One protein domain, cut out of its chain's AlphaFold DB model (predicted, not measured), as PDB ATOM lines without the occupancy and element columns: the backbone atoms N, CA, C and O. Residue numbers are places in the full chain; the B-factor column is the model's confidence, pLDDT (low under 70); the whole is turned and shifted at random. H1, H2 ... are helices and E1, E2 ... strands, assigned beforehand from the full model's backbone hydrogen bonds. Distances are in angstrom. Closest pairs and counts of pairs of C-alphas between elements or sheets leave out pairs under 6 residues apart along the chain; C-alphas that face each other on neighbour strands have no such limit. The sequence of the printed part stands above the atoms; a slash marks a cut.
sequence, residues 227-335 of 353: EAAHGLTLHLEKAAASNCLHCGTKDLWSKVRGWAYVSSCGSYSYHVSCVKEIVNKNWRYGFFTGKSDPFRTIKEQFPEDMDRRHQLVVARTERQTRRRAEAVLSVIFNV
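Overview. This is residues 227 to 335 of the 353 residues of the protein "C1_2 domain-containing protein" of Mikania micrantha (UniProt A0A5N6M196). A small curled sheet of four short strands, with H1 and loop residues 238 to 259, makes a head from which H2 sticks out as a long arm, residues 310 to 335. The printed part has 109 residues: E1, E2, E3, E4, H1, H2, class mixed, antiparallel sheet order E1 E2 E3 E4. It is loose, radius of gyration of the C-alphas 18.8 A, spanning 66 by 34 by 29 A.

Arrangement. Look first at E1, residues 227 to 229, E2, 232 to 237, E3, 260 to 263, and E4, 269 to 271: a meander, each strand the antiparallel neighbour of the one before. Within hydrogen-bond range are N 228 and O 232, 2.9 A, N 235 and O 262, 2.8 A, and N 261 and O 270, 2.8 A. H1, residues 272 to 289, and H2, 294 to 335, only graze the sheet. H1 touches H2 with residues 278 to 286 alone, at a steep tilt of 59 degrees, opposite ways; their closest C-alphas, Asn 282 and Pro 294, are 4.5 A apart. Every O i to N i+4 pair is within range in H1, 37 of 38 in H2.

Along the chain. Find E1's start, C-alpha 227, at (13.668, -54.152, -3.821). H1 is 25.9 A long; H2 runs 61.8 A to C-alpha 335 at (-14.254, -6.454, 0.613).

Size, cuts and confidence. The printed part has no cut; the E2 to E3 link is long. pLDDT is under 70 at residues 284 to 300, 330, 333 and 334.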
ATOM      1  N   GLU A 227      13.625 -54.864  -5.103       75.50
ATOM      2  CA  GLU A 227      13.668 -54.152  -3.821       75.50
ATOM      3  C   GLU A 227      14.479 -52.858  -3.987       75.50
ATOM      4  O   GLU A 227      15.693 -52.895  -4.197       75.50
ATOM      5  N   ALA A 228      13.798 -51.710  -3.944       72.38
ATOM      6  CA  ALA A 228      14.413 -50.398  -4.153       72.38
ATOM      7  C   ALA A 228      14.944 -49.782  -2.851       72.38
ATOM      8  O   ALA A 228      15.927 -49.049  -2.871       72.38
ATOM      9  N   ALA A 229      14.303 -50.092  -1.726       73.06
ATOM     10  CA  ALA A 229      14.727 -49.731  -0.376       73.06
ATOM     11  C   ALA A 229      14.123 -50.738   0.612       73.06
ATOM     12  O   ALA A 229      13.228 -51.500   0.242       73.06
ATOM     13  N   HIS A 230      14.582 -50.730   1.865       74.56
ATOM     14  CA  HIS A 230      14.043 -51.623   2.889       74.56
ATOM     15  C   HIS A 230      12.517 -51.469   3.002       74.56
ATOM     16  O   HIS A 230      12.012 -50.379   3.267       74.56
ATOM     17  N   GLY A 231      11.784 -52.558   2.754       75.88
ATOM     18  CA  GLY A 231      10.316 -52.569   2.776       75.88
ATOM     19  C   GLY A 231       9.634 -51.963   1.540       75.88
ATOM     20  O   GLY A 231       8.406 -51.955   1.477       75.88
ATOM     21  N   LEU A 232      10.389 -51.502   0.535       78.94
ATOM     22  CA  LEU A 232       9.856 -50.960  -0.715       78.94
ATOM     23  C   LEU A 232      10.212 -51.856  -1.904       78.94
ATOM     24  O   LEU A 232      11.319 -51.816  -2.444       78.94
ATOM     25  N   THR A 233       9.219 -52.617  -2.355       82.88
ATOM     26  CA  THR A 233       9.312 -53.450  -3.557       82.88
ATOM     27  C   THR A 233       8.632 -52.770  -4.743       82.88
ATOM     28  O   THR A 233       7.520 -52.247  -4.636       82.88
ATOM     29  N   LEU A 234       9.308 -52.777  -5.887       84.12
ATOM     30  CA  LEU A 234       8.781 -52.342  -7.173       84.12
ATOM     31  C   LEU A 234       8.456 -53.564  -8.031       84.12
ATOM     32  O   LEU A 234       9.226 -54.520  -8.067       84.12
ATOM     33  N   HIS A 235       7.354 -53.512  -8.765       89.38
ATOM     34  CA  HIS A 235       6.884 -54.574  -9.646       89.38
ATOM     35  C   HIS A 235       7.122 -54.207 -11.104       89.38
ATOM     36  O   HIS A 235       6.943 -53.056 -11.506       89.38
ATOM     37  N   LEU A 236       7.551 -55.180 -11.897       90.19
ATOM     38  CA  LEU A 236       7.758 -55.000 -13.320       90.19
ATOM     39  C   LEU A 236       6.405 -54.901 -14.030       90.19
ATOM     40  O   LEU A 236       5.602 -55.829 -14.004       90.19
ATOM     41  N   GLU A 237       6.200 -53.795 -14.727       93.62
ATOM     42  CA  GLU A 237       4.969 -53.451 -15.421       93.62
ATOM     43  C   GLU A 237       5.235 -53.086 -16.881       93.62
ATOM     44  O   GLU A 237       6.329 -52.663 -17.277       93.62
ATOM     45  N   LYS A 238       4.184 -53.186 -17.701       92.56
ATOM     46  CA  LYS A 238       4.251 -52.877 -19.140       92.56
ATOM     47  C   LYS A 238       4.563 -51.404 -19.436       92.56
ATOM     48  O   LYS A 238       4.962 -51.088 -20.555       92.56
ATOM     49  N   ALA A 239       4.299 -50.510 -18.485       93.38
ATOM     50  CA  ALA A 239       4.532 -49.077 -18.598       93.38
ATOM     51  C   ALA A 239       4.667 -48.432 -17.217       93.38
ATOM     52  O   ALA A 239       4.096 -48.916 -16.242       93.38
ATOM     53  N   ALA A 240       5.365 -47.299 -17.157       93.25
ATOM     54  CA  ALA A 240       5.453 -46.493 -15.947       93.25
ATOM     55  C   ALA A 240       4.077 -45.915 -15.551       93.25
ATOM     56  O   ALA A 240       3.334 -45.404 -16.399       93.25
ATOM     57  N   ALA A 241       3.745 -45.968 -14.256       92.88
ATOM     58  CA  ALA A 241       2.514 -45.379 -13.719       92.88
ATOM     59  C   ALA A 241       2.636 -43.855 -13.559       92.88
ATOM     60  O   ALA A 241       1.687 -43.112 -13.828       92.88
ATOM     61  N   SER A 242       3.829 -43.383 -13.195       91.69
ATOM     62  CA  SER A 242       4.172 -41.966 -13.090       91.69
ATOM     63  C   SER A 242       5.444 -41.644 -13.878       91.69
ATOM     64  O   SER A 242       5.999 -42.509 -14.556       91.69
ATOM     65  N   ASN A 243       5.893 -40.388 -13.841       93.38
ATOM     66  CA  ASN A 243       7.184 -40.034 -14.421       93.38
ATOM     67  C   ASN A 243       8.290 -40.847 -13.742       93.38
ATOM     68  O   ASN A 243       8.314 -40.976 -12.515       93.38
ATOM     69  N   CYS A 244       9.201 -41.375 -14.555       93.25
ATOM     70  CA  CYS A 244      10.373 -42.082 -14.080       93.25
ATOM     71  C   CYS A 244      11.193 -41.165 -13.168       93.25
ATOM     72  O   CYS A 244      11.474 -40.027 -13.541       93.25
ATOM     73  N   LEU A 245      11.574 -41.648 -11.986       90.75
ATOM     74  CA  LEU A 245      12.307 -40.830 -11.016       90.75
ATOM     75  C   LEU A 245      13.725 -40.492 -11.488       90.75
ATOM     76  O   LEU A 245      14.240 -39.433 -11.152       90.75
ATOM     77  N   HIS A 246      14.303 -41.346 -12.334       89.38
ATOM     78  CA  HIS A 246      15.645 -41.148 -12.866       89.38
ATOM     79  C   HIS A 246      15.692 -40.134 -14.021       89.38
ATOM     80  O   HIS A 246      16.479 -39.195 -13.999       89.38
ATOM     81  N   CYS A 247      14.859 -40.312 -15.055       90.56
ATOM     82  CA  CYS A 247      14.898 -39.461 -16.255       90.56
ATOM     83  C   CYS A 247      13.838 -38.349 -16.271       90.56
ATOM     84  O   CYS A 247      13.854 -37.497 -17.157       90.56
ATOM     85  N   GLY A 248      12.892 -38.357 -15.331       90.00
ATOM     86  CA  GLY A 248      11.833 -37.354 -15.214       90.00
ATOM     87  C   GLY A 248      10.694 -37.472 -16.233       90.00
ATOM     88  O   GLY A 248       9.733 -36.704 -16.143       90.00
ATOM     89  N   THR A 249      10.743 -38.420 -17.176       90.12
ATOM     90  CA  THR A 249       9.726 -38.590 -18.231       90.12
ATOM     91  C   THR A 249       8.839 -39.810 -17.997       90.12
ATOM     92  O   THR A 249       9.222 -40.767 -17.326       90.12
ATOM     93  N   LYS A 250       7.626 -39.794 -18.561       88.00
ATOM     94  CA  LYS A 250       6.719 -40.952 -18.530       88.00
ATOM     95  C   LYS A 250       7.065 -41.996 -19.595       88.00
ATOM     96  O   LYS A 250       7.062 -43.189 -19.306       88.00
ATOM     97  N   ASP A 251       7.419 -41.536 -20.790       87.81
ATOM     98  CA  ASP A 251       7.768 -42.381 -21.933       87.81
ATOM     99  C   ASP A 251       9.279 -42.357 -22.198       87.81
ATOM    100  O   ASP A 251       9.981 -41.416 -21.806       87.81
ATOM    101  N   LEU A 252       9.780 -43.383 -22.889       85.56
ATOM    102  CA  LEU A 252      11.169 -43.439 -23.339       85.56
ATOM    103  C   LEU A 252      11.416 -42.488 -24.515       85.56
ATOM    104  O   LEU A 252      10.510 -42.171 -25.287       85.56
ATOM    105  N   TRP A 253      12.684 -42.117 -24.721       73.12
ATOM    106  CA  TRP A 253      13.130 -41.244 -25.820       73.12
ATOM    107  C   TRP A 253      12.669 -41.720 -27.211       73.12
ATOM    108  O   TRP A 253      12.405 -40.921 -28.105       73.12
ATOM    109  N   SER A 254      12.521 -43.033 -27.386       73.06
ATOM    110  CA  SER A 254      12.047 -43.690 -28.605       73.06
ATOM    111  C   SER A 254      10.522 -43.637 -28.789       73.06
ATOM    112  O   SER A 254       9.997 -44.336 -29.656       73.06
ATOM    113  N   LYS A 255       9.802 -42.854 -27.972       77.94
ATOM    114  CA  LYS A 255       8.331 -42.713 -27.953       77.94
ATOM    115  C   LYS A 255       7.562 -44.015 -27.692       77.94
ATOM    116  O   LYS A 255       6.354 -44.084 -27.904       77.94
ATOM    117  N   VAL A 256       8.244 -45.054 -27.220       81.06
ATOM    118  CA  VAL A 256       7.595 -46.225 -26.622       81.06
ATOM    119  C   VAL A 256       7.482 -46.004 -25.123       81.06
ATOM    120  O   VAL A 256       8.391 -45.458 -24.504       81.06
ATOM    121  N   ARG A 257       6.378 -46.465 -24.530       85.12
ATOM    122  CA  ARG A 257       6.194 -46.399 -23.073       85.12
ATOM    123  C   ARG A 257       7.305 -47.146 -22.332       85.12
ATOM    124  O   ARG A 257       7.794 -46.652 -21.325       85.12
ATOM    125  N   GLY A 258       7.743 -48.281 -22.888       90.25
ATOM    126  CA  GLY A 258       8.773 -49.121 -22.286       90.25
ATOM    127  C   GLY A 258       8.284 -49.806 -21.014       90.25
ATOM    128  O   GLY A 258       7.326 -49.368 -20.387       90.25
ATOM    129  N   TRP A 259       8.950 -50.881 -20.616       93.75
ATOM    130  CA  TRP A 259       8.667 -51.526 -19.339       93.75
ATOM    131  C   TRP A 259       9.264 -50.712 -18.196       93.75
ATOM    132  O   TRP A 259      10.279 -50.021 -18.359       93.75
ATOM    133  N   ALA A 260       8.644 -50.810 -17.028       93.38
ATOM    134  CA  ALA A 260       9.061 -50.063 -15.854       93.38
ATOM    135  C   ALA A 260       8.878 -50.875 -14.576       93.38
ATOM    136  O   ALA A 260       7.957 -51.673 -14.477       93.38
ATOM    137  N   TYR A 261       9.731 -50.622 -13.591       89.62
ATOM    138  CA  TYR A 261       9.511 -51.024 -12.211       89.62
ATOM    139  C   TYR A 261       8.644 -49.977 -11.517       89.62
ATOM    140  O   TYR A 261       8.974 -48.790 -11.552       89.62
ATOM    141  N   VAL A 262       7.536 -50.401 -10.917       93.44
ATOM    142  CA  VAL A 262       6.492 -49.534 -10.363       93.44
ATOM    143  C   VAL A 262       6.156 -49.959  -8.936       93.44
ATOM    144  O   VAL A 262       5.914 -51.131  -8.668       93.44
ATOM    145  N   SER A 263       6.133 -49.012  -7.999       92.75
ATOM    146  CA  SER A 263       5.703 -49.272  -6.616       92.75
ATOM    147  C   SER A 263       4.220 -49.628  -6.556       92.75
ATOM    148  O   SER A 263       3.447 -49.104  -7.356       92.75
ATOM    149  N   SER A 264       3.780 -50.370  -5.540       90.12
ATOM    150  CA  SER A 264       2.362 -50.733  -5.372       90.12
ATOM    151  C   SER A 264       1.409 -49.527  -5.304       90.12
ATOM    152  O   SER A 264       0.278 -49.613  -5.771       90.12
ATOM    153  N   CYS A 265       1.858 -48.375  -4.792       86.19
ATOM    154  CA  CYS A 265       1.077 -47.128  -4.775       86.19
ATOM    155  C   CYS A 265       1.147 -46.319  -6.091       86.19
ATOM    156  O   CYS A 265       0.572 -45.237  -6.185       86.19
ATOM    157  N   GLY A 266       1.883 -46.799  -7.099       88.44
ATOM    158  CA  GLY A 266       2.072 -46.155  -8.405       88.44
ATOM    159  C   GLY A 266       2.883 -44.851  -8.399       88.44
ATOM    160  O   GLY A 266       3.155 -44.291  -9.466       88.44
ATOM    161  N   SER A 267       3.283 -44.353  -7.226       86.69
ATOM    162  CA  SER A 267       3.971 -43.070  -7.087       86.69
ATOM    163  C   SER A 267       5.433 -43.138  -7.515       86.69
ATOM    164  O   SER A 267       5.951 -42.135  -7.996       86.69
ATOM    165  N   TYR A 268       6.084 -44.296  -7.408       90.44
ATOM    166  CA  TYR A 268       7.467 -44.492  -7.822       90.44
ATOM    167  C   TYR A 268       7.515 -45.343  -9.083       90.44
ATOM    168  O   TYR A 268       6.838 -46.366  -9.207       90.44
ATOM    169  N   SER A 269       8.276 -44.881 -10.068       93.06
ATOM    170  CA  SER A 269       8.433 -45.564 -11.344       93.06
ATOM    171  C   SER A 269       9.864 -45.399 -11.836       93.06
ATOM    172  O   SER A 269      10.421 -44.307 -11.754       93.06
ATOM    173  N   TYR A 270      10.440 -46.468 -12.376       90.12
ATOM    174  CA  TYR A 270      11.740 -46.458 -13.040       90.12
ATOM    175  C   TYR A 270      11.641 -47.242 -14.333       90.12
ATOM    176  O   TYR A 270      11.290 -48.420 -14.313       90.12
ATOM    177  N   HIS A 271      11.976 -46.633 -15.469       91.69
ATOM    178  CA  HIS A 271      12.086 -47.416 -16.696       91.69
ATOM    179  C   HIS A 271      13.171 -48.472 -16.535       91.69
ATOM    180  O   HIS A 271      14.256 -48.206 -16.015       91.69
ATOM    181  N   VAL A 272      12.918 -49.652 -17.079       86.62
ATOM    182  CA  VAL A 272      13.889 -50.745 -17.116       86.62
ATOM    183  C   VAL A 272      15.216 -50.315 -17.765       86.62
ATOM    184  O   VAL A 272      16.298 -50.710 -17.330       86.62
ATOM    185  N   SER A 273      15.155 -49.469 -18.798       87.25
ATOM    186  CA  SER A 273      16.346 -48.889 -19.425       87.25
ATOM    187  C   SER A 273      17.114 -47.949 -18.496       87.25
ATOM    188  O   SER A 273      18.340 -47.962 -18.539       87.25
ATOM    189  N   CYS A 274      16.416 -47.173 -17.661       86.75
ATOM    190  CA  CYS A 274      17.030 -46.270 -16.687       86.75
ATOM    191  C   CYS A 274      17.695 -47.055 -15.556       86.75
ATOM    192  O   CYS A 274      18.831 -46.755 -15.214       86.75
ATOM    193  N   VAL A 275      17.064 -48.120 -15.052       82.81
ATOM    194  CA  VAL A 275      17.705 -49.017 -14.072       82.81
ATOM    195  C   VAL A 275      19.008 -49.588 -14.638       82.81
ATOM    196  O   VAL A 275      20.046 -49.531 -13.984       82.81
ATOM    197  N   LYS A 276      19.000 -50.057 -15.893       77.50
ATOM    198  CA  LYS A 276      20.228 -50.507 -16.574       77.50
ATOM    199  C   LYS A 276      21.292 -49.418 -16.695       77.50
ATOM    200  O   LYS A 276      22.481 -49.720 -16.637       77.50
ATOM    201  N   GLU A 277      20.878 -48.180 -16.932       81.38
ATOM    202  CA  GLU A 277      21.788 -47.046 -17.045       81.38
ATOM    203  C   GLU A 277      22.446 -46.714 -15.703       81.38
ATOM    204  O   GLU A 277      23.667 -46.571 -15.672       81.38
ATOM    205  N   ILE A 278      21.671 -46.684 -14.613       78.94
ATOM    206  CA  ILE A 278      22.176 -46.509 -13.241       78.94
ATOM    207  C   ILE A 278      23.192 -47.610 -12.919       78.94
ATOM    208  O   ILE A 278      24.321 -47.312 -12.535       78.94
ATOM    209  N   VAL A 279      22.838 -48.879 -13.167       74.31
ATOM    210  CA  VAL A 279      23.736 -50.025 -12.932       74.31
ATOM    211  C   VAL A 279      25.057 -49.856 -13.683       74.31
ATOM    212  O   VAL A 279      26.129 -50.030 -13.111       74.31
ATOM    213  N   ASN A 280      24.995 -49.493 -14.966       73.25
ATOM    214  CA  ASN A 280      26.190 -49.321 -15.787       73.25
ATOM    215  C   ASN A 280      27.044 -48.123 -15.344       73.25
ATOM    216  O   ASN A 280      28.266 -48.238 -15.294       73.25
ATOM    217  N   LYS A 281      26.420 -46.982 -15.023       77.00
ATOM    218  CA  LYS A 281      27.118 -45.785 -14.531       77.00
ATOM    219  C   LYS A 281      27.856 -46.078 -13.229       77.00
ATOM    220  O   LYS A 281      29.045 -45.789 -13.132       77.00
ATOM    221  N   ASN A 282      27.186 -46.732 -12.285       71.50
ATOM    222  CA  ASN A 282      27.778 -47.067 -10.995       71.50
ATOM    223  C   ASN A 282      28.887 -48.108 -11.147       71.50
ATOM    224  O   ASN A 282      29.927 -47.986 -10.507       71.50
ATOM    225  N   TRP A 283      28.704 -49.089 -12.041       70.25
ATOM    226  CA  TRP A 283      29.753 -50.059 -12.352       70.25
ATOM    227  C   TRP A 283      31.002 -49.370 -12.899       70.25
ATOM    228  O   TRP A 283      32.092 -49.618 -12.392       70.25
ATOM    229  N   ARG A 284      30.847 -48.461 -13.871       67.31
ATOM    230  CA  ARG A 284      31.967 -47.679 -14.419       67.31
ATOM    231  C   ARG A 284      32.640 -46.843 -13.335       67.31
ATOM    232  O   ARG A 284      33.858 -46.853 -13.246       67.31
ATOM    233  N   TYR A 285      31.861 -46.163 -12.496       68.94
ATOM    234  CA  TYR A 285      32.404 -45.336 -11.422       68.94
ATOM    235  C   TYR A 285      33.232 -46.150 -10.422       68.94
ATOM    236  O   TYR A 285      34.380 -45.796 -10.155       68.94
ATOM    237  N   GLY A 286      32.690 -47.255  -9.900       65.06
ATOM    238  CA  GLY A 286      33.424 -48.111  -8.965       65.06
ATOM    239  C   GLY A 286      34.646 -48.758  -9.614       65.06
ATOM    240  O   GLY A 286      35.703 -48.806  -8.996       65.06
ATOM    241  N   PHE A 287      34.535 -49.167 -10.884       59.88
ATOM    242  CA  PHE A 287      35.657 -49.704 -11.653       59.88
ATOM    243  C   PHE A 287      36.786 -48.678 -11.820       59.88
ATOM    244  O   PHE A 287      37.929 -48.982 -11.503       59.88
ATOM    245  N   PHE A 288      36.481 -47.458 -12.270       59.81
ATOM    246  CA  PHE A 288      37.500 -46.437 -12.525       59.81
ATOM    247  C   PHE A 288      38.098 -45.846 -11.251       59.81
ATOM    248  O   PHE A 288      39.285 -45.549 -11.213       59.81
ATOM    249  N   THR A 289      37.296 -45.666 -10.202       64.19
ATOM    250  CA  THR A 289      37.758 -44.958  -9.002       64.19
ATOM    251  C   THR A 289      38.284 -45.882  -7.911       64.19
ATOM    252  O   THR A 289      39.041 -45.414  -7.064       64.19
ATOM    253  N   GLY A 290      37.860 -47.150  -7.877       54.72
ATOM    254  CA  GLY A 290      38.134 -48.070  -6.768       54.72
ATOM    255  C   GLY A 290      37.507 -47.653  -5.426       54.72
ATOM    256  O   GLY A 290      37.823 -48.238  -4.396       54.72
ATOM    257  N   LYS A 291      36.650 -46.619  -5.404       53.94
ATOM    258  CA  LYS A 291      36.199 -45.939  -4.171       53.94
ATOM    259  C   LYS A 291      34.839 -46.388  -3.643       53.94
ATOM    260  O   LYS A 291      34.466 -45.983  -2.544       53.94
ATOM    261  N   SER A 292      34.077 -47.183  -4.386       53.94
ATOM    262  CA  SER A 292      32.747 -47.602  -3.944       53.94
ATOM    263  C   SER A 292      32.313 -48.927  -4.549       53.94
ATOM    264  O   SER A 292      32.769 -49.323  -5.619       53.94
ATOM    265  N   ASP A 293      31.384 -49.584  -3.851       54.56
ATOM    266  CA  ASP A 293      30.576 -50.664  -4.404       54.56
ATOM    267  C   ASP A 293      29.552 -50.128  -5.388       54.56
ATOM    268  O   ASP A 293      28.586 -49.504  -4.940       54.56
ATOM    269  N   PRO A 294      29.711 -50.399  -6.706       48.88
ATOM    270  CA  PRO A 294      28.707 -50.058  -7.699       48.88
ATOM    271  C   PRO A 294      27.290 -50.424  -7.272       48.88
ATOM    272  O   PRO A 294      26.346 -49.695  -7.570       48.88
ATOM    273  N   PHE A 295      27.129 -51.543  -6.566       51.62
ATOM    274  CA  PHE A 295      25.831 -52.075  -6.183       51.62
ATOM    275  C   PHE A 295      25.272 -51.418  -4.920       51.62
ATOM    276  O   PHE A 295      24.059 -51.205  -4.841       51.62
ATOM    277  N   ARG A 296      26.134 -50.994  -3.990       55.09
ATOM    278  CA  ARG A 296      25.738 -50.111  -2.884       55.09
ATOM    279  C   ARG A 296      25.249 -48.765  -3.417       55.09
ATOM    280  O   ARG A 296      24.165 -48.330  -3.043       55.09
ATOM    281  N   THR A 297      25.965 -48.188  -4.380       56.28
ATOM    282  CA  THR A 297      25.578 -46.919  -5.010       56.28
ATOM    283  C   THR A 297      24.241 -47.029  -5.757       56.28
ATOM    284  O   THR A 297      23.475 -46.073  -5.782       56.28
ATOM    285  N   ILE A 298      23.890 -48.194  -6.333       58.03
ATOM    286  CA  ILE A 298      22.553 -48.395  -6.939       58.03
ATOM    287  C   ILE A 298      21.458 -48.313  -5.871       58.03
ATOM    288  O   ILE A 298      20.448 -47.644  -6.079       58.03
ATOM    289  N   LYS A 299      21.650 -49.004  -4.740       60.72
ATOM    290  CA  LYS A 299      20.675 -49.002  -3.642       60.72
ATOM    291  C   LYS A 299      20.546 -47.638  -2.976       60.72
ATOM    292  O   LYS A 299      19.470 -47.346  -2.482       60.72
ATOM    293  N   GLU A 300      21.597 -46.826  -2.976       67.81
ATOM    294  CA  GLU A 300      21.580 -45.448  -2.464       67.81
ATOM    295  C   GLU A 300      20.905 -44.476  -3.456       67.81
ATOM    296  O   GLU A 300      20.152 -43.598  -3.036       67.81
ATOM    297  N   GLN A 301      21.044 -44.700  -4.771       74.81
ATOM    298  CA  GLN A 301      20.407 -43.864  -5.802       74.81
ATOM    299  C   GLN A 301      18.871 -43.885  -5.738       74.81
ATOM    300  O   GLN A 301      18.224 -42.875  -6.017       74.81
ATOM    301  N   PHE A 302      18.262 -45.028  -5.400       74.56
ATOM    302  CA  PHE A 302      16.802 -45.140  -5.326       74.56
ATOM    303  C   PHE A 302      16.198 -44.222  -4.237       74.56
ATOM    304  O   PHE A 302      15.343 -43.405  -4.591       74.56
ATOM    305  N   PRO A 303      16.636 -44.276  -2.961       80.56
ATOM    306  CA  PRO A 303      16.289 -43.294  -1.937       80.56
ATOM    307  C   PRO A 303      16.572 -41.849  -2.348       80.56
ATOM    308  O   PRO A 303      15.682 -41.016  -2.213       80.56
ATOM    309  N   GLU A 304      17.744 -41.543  -2.915       82.50
ATOM    310  CA  GLU A 304      18.079 -40.172  -3.334       82.50
ATOM    311  C   GLU A 304      17.078 -39.603  -4.354       82.50
ATOM    312  O   GLU A 304      16.636 -38.454  -4.250       82.50
ATOM    313  N   ASP A 305      16.697 -40.412  -5.344       84.31
ATOM    314  CA  ASP A 305      15.709 -40.042  -6.356       84.31
ATOM    315  C   ASP A 305      14.309 -39.841  -5.732       84.31
ATOM    316  O   ASP A 305      13.556 -38.942  -6.134       84.31
ATOM    317  N   MET A 306      13.950 -40.654  -4.729       84.25
ATOM    318  CA  MET A 306      12.691 -40.535  -3.982       84.25
ATOM    319  C   MET A 306      12.664 -39.285  -3.099       84.25
ATOM    320  O   MET A 306      11.680 -38.542  -3.147       84.25
ATOM    321  N   ASP A 307      13.738 -39.012  -2.360       85.44
ATOM    322  CA  ASP A 307      13.891 -37.835  -1.500       85.44
ATOM    323  C   ASP A 307      13.821 -36.553  -2.322       85.44
ATOM    324  O   ASP A 307      13.064 -35.631  -1.998       85.44
ATOM    325  N   ARG A 308      14.520 -36.525  -3.463       85.19
ATOM    326  CA  ARG A 308      14.438 -35.420  -4.421       85.19
ATOM    327  C   ARG A 308      12.999 -35.188  -4.877       85.19
ATOM    328  O   ARG A 308      12.542 -34.044  -4.939       85.19
ATOM    329  N   ARG A 309      12.247 -36.253  -5.179       83.31
ATOM    330  CA  ARG A 309      10.833 -36.114  -5.549       83.31
ATOM    331  C   ARG A 309       9.975 -35.631  -4.384       83.31
ATOM    332  O   ARG A 309       9.096 -34.801  -4.613       83.31
ATOM    333  N   HIS A 310      10.212 -36.116  -3.171       81.75
ATOM    334  CA  HIS A 310       9.489 -35.669  -1.985       81.75
ATOM    335  C   HIS A 310       9.684 -34.163  -1.762       81.75
ATOM    336  O   HIS A 310       8.702 -33.429  -1.648       81.75
ATOM    337  N   GLN A 311      10.926 -33.678  -1.827       84.06
ATOM    338  CA  GLN A 311      11.250 -32.251  -1.724       84.06
ATOM    339  C   GLN A 311      10.526 -31.414  -2.793       84.06
ATOM    340  O   GLN A 311       9.937 -30.379  -2.481       84.06
ATOM    341  N   LEU A 312      10.486 -31.886  -4.046       82.19
ATOM    342  CA  LEU A 312       9.754 -31.207  -5.123       82.19
ATOM    343  C   LEU A 312       8.236 -31.156  -4.876       82.19
ATOM    344  O   LEU A 312       7.588 -30.159  -5.207       82.19
ATOM    345  N   VAL A 313       7.651 -32.215  -4.307       80.31
ATOM    346  CA  VAL A 313       6.219 -32.261  -3.965       80.31
ATOM    347  C   VAL A 313       5.896 -31.310  -2.812       80.31
ATOM    348  O   VAL A 313       4.907 -30.575  -2.902       80.31
ATOM    349  N   VAL A 314       6.736 -31.273  -1.774       80.25
ATOM    350  CA  VAL A 314       6.592 -30.346  -0.638       80.25
ATOM    351  C   VAL A 314       6.666 -28.900  -1.125       80.25
ATOM    352  O   VAL A 314       5.703 -28.154  -0.948       80.25
ATOM    353  N   ALA A 315       7.714 -28.543  -1.871       79.38
ATOM    354  CA  ALA A 315       7.893 -27.191  -2.403       79.38
ATOM    355  C   ALA A 315       6.724 -26.751  -3.309       79.38
ATOM    356  O   ALA A 315       6.287 -25.595  -3.292       79.38
ATOM    357  N   ARG A 316       6.167 -27.675  -4.106       78.75
ATOM    358  CA  ARG A 316       4.977 -27.399  -4.926       78.75
ATOM    359  C   ARG A 316       3.740 -27.143  -4.064       78.75
ATOM    360  O   ARG A 316       2.969 -26.236  -4.384       78.75
ATOM    361  N   THR A 317       3.550 -27.937  -3.015       81.38
ATOM    362  CA  THR A 317       2.420 -27.807  -2.086       81.38
ATOM    363  C   THR A 317       2.490 -26.476  -1.345       81.38
ATOM    364  O   THR A 317       1.513 -25.735  -1.355       81.38
ATOM    365  N   GLU A 318       3.658 -26.103  -0.818       82.12
ATOM    366  CA  GLU A 318       3.881 -24.807  -0.161       82.12
ATOM    367  C   GLU A 318       3.585 -23.634  -1.099       82.12
ATOM    368  O   GLU A 318       2.820 -22.731  -0.751       82.12
ATOM    369  N   ARG A 319       4.097 -23.678  -2.339       80.44
ATOM    370  CA  ARG A 319       3.810 -22.652  -3.355       80.44
ATOM    371  C   ARG A 319       2.312 -22.556  -3.664       80.44
ATOM    372  O   ARG A 319       1.802 -21.457  -3.882       80.44
ATOM    373  N   GLN A 320       1.605 -23.683  -3.717       83.06
ATOM    374  CA  GLN A 320       0.163 -23.706  -3.968       83.06
ATOM    375  C   GLN A 320      -0.632 -23.148  -2.780       83.06
ATOM    376  O   GLN A 320      -1.576 -22.386  -2.995       83.06
ATOM    377  N   THR A 321      -0.232 -23.470  -1.551       83.75
ATOM    378  CA  THR A 321      -0.814 -22.909  -0.325       83.75
ATOM    379  C   THR A 321      -0.592 -21.402  -0.251       83.75
ATOM    380  O   THR A 321      -1.553 -20.671  -0.024       83.75
ATOM    381  N   ARG A 322       0.622 -20.917  -0.554       81.31
ATOM    382  CA  ARG A 322       0.930 -19.479  -0.595       81.31
ATOM    383  C   ARG A 322       0.050 -18.738  -1.601       81.31
ATOM    384  O   ARG A 322      -0.597 -17.768  -1.237       81.31
ATOM    385  N   ARG A 323      -0.078 -19.259  -2.828       79.44
ATOM    386  CA  ARG A 323      -0.968 -18.684  -3.858       79.44
ATOM    387  C   ARG A 323      -2.436 -18.652  -3.429       79.44
ATOM    388  O   ARG A 323      -3.148 -17.706  -3.748       79.44
ATOM    389  N   ARG A 324      -2.912 -19.688  -2.726       81.56
ATOM    390  CA  ARG A 324      -4.279 -19.718  -2.182       81.56
ATOM    391  C   ARG A 324      -4.462 -18.682  -1.073       81.56
ATOM    392  O   ARG A 324      -5.477 -17.995  -1.077       81.56
ATOM    393  N   ALA A 325      -3.491 -18.547  -0.173       80.56
ATOM    394  CA  ALA A 325      -3.511 -17.535   0.879       80.56
ATOM    395  C   ALA A 325      -3.484 -16.112   0.297       80.56
ATOM    396  O   ALA A 325      -4.311 -15.293   0.681       80.56
ATOM    397  N   GLU A 326      -2.616 -15.847  -0.686       76.81
ATOM    398  CA  GLU A 326      -2.565 -14.581  -1.433       76.81
ATOM    399  C   GLU A 326      -3.928 -14.248  -2.069       76.81
ATOM    400  O   GLU A 326      -4.422 -13.130  -1.929       76.81
ATOM    401  N   ALA A 327      -4.585 -15.228  -2.702       77.81
ATOM    402  CA  ALA A 327      -5.906 -15.037  -3.300       77.81
ATOM    403  C   ALA A 327      -6.991 -14.721  -2.253       77.81
ATOM    404  O   ALA A 327      -7.785 -13.803  -2.453       77.81
ATOM    405  N   VAL A 328      -7.016 -15.440  -1.125       81.81
ATOM    406  CA  VAL A 328      -7.977 -15.194  -0.033       81.81
ATOM    407  C   VAL A 328      -7.755 -13.817   0.595       81.81
ATOM    408  O   VAL A 328      -8.717 -13.071   0.779       81.81
ATOM    409  N   LEU A 329      -6.501 -13.444   0.869       75.25
ATOM    410  CA  LEU A 329      -6.153 -12.122   1.395       75.25
ATOM    411  C   LEU A 329      -6.561 -11.007   0.427       75.25
ATOM    412  O   LEU A 329      -7.101  -9.993   0.866       75.25
ATOM    413  N   SER A 330      -6.387 -11.216  -0.880       69.19
ATOM    414  CA  SER A 330      -6.845 -10.266  -1.896       69.19
ATOM    415  C   SER A 330      -8.360 -10.079  -1.889       69.19
ATOM    416  O   SER A 330      -8.829  -8.952  -2.032       69.19
ATOM    417  N   VAL A 331      -9.135 -11.151  -1.701       71.25
ATOM    418  CA  VAL A 331     -10.599 -11.061  -1.591       71.25
ATOM    419  C   VAL A 331     -11.003 -10.293  -0.334       71.25
ATOM    420  O   VAL A 331     -11.812  -9.372  -0.427       71.25
ATOM    421  N   ILE A 332     -10.413 -10.618   0.824       71.81
ATOM    422  CA  ILE A 332     -10.695  -9.923   2.091       71.81
ATOM    423  C   ILE A 332     -10.379  -8.428   1.963       71.81
ATOM    424  O   ILE A 332     -11.204  -7.592   2.325       71.81
ATOM    425  N   PHE A 333      -9.221  -8.079   1.401       64.69
ATOM    426  CA  PHE A 333      -8.825  -6.686   1.198       64.69
ATOM    427  C   PHE A 333      -9.806  -5.927   0.296       64.69
ATOM    428  O   PHE A 333     -10.197  -4.807   0.625       64.69
ATOM    429  N   ASN A 334     -10.246  -6.534  -0.811       65.00
ATOM    430  CA  ASN A 334     -11.214  -5.917  -1.721       65.00
ATOM    431  C   ASN A 334     -12.571  -5.679  -1.035       65.00
ATOM    432  O   ASN A 334     -13.180  -4.633  -1.246       65.00
ATOM    433  N   VAL A 335     -13.023  -6.612  -0.186       71.69
ATOM    434  CA  VAL A 335     -14.254  -6.454   0.613       71.69
ATOM    435  C   VAL A 335     -14.116  -5.315   1.626       71.69
ATOM    436  O   VAL A 335     -15.041  -4.523   1.775       71.69
TER     437      VAL A 335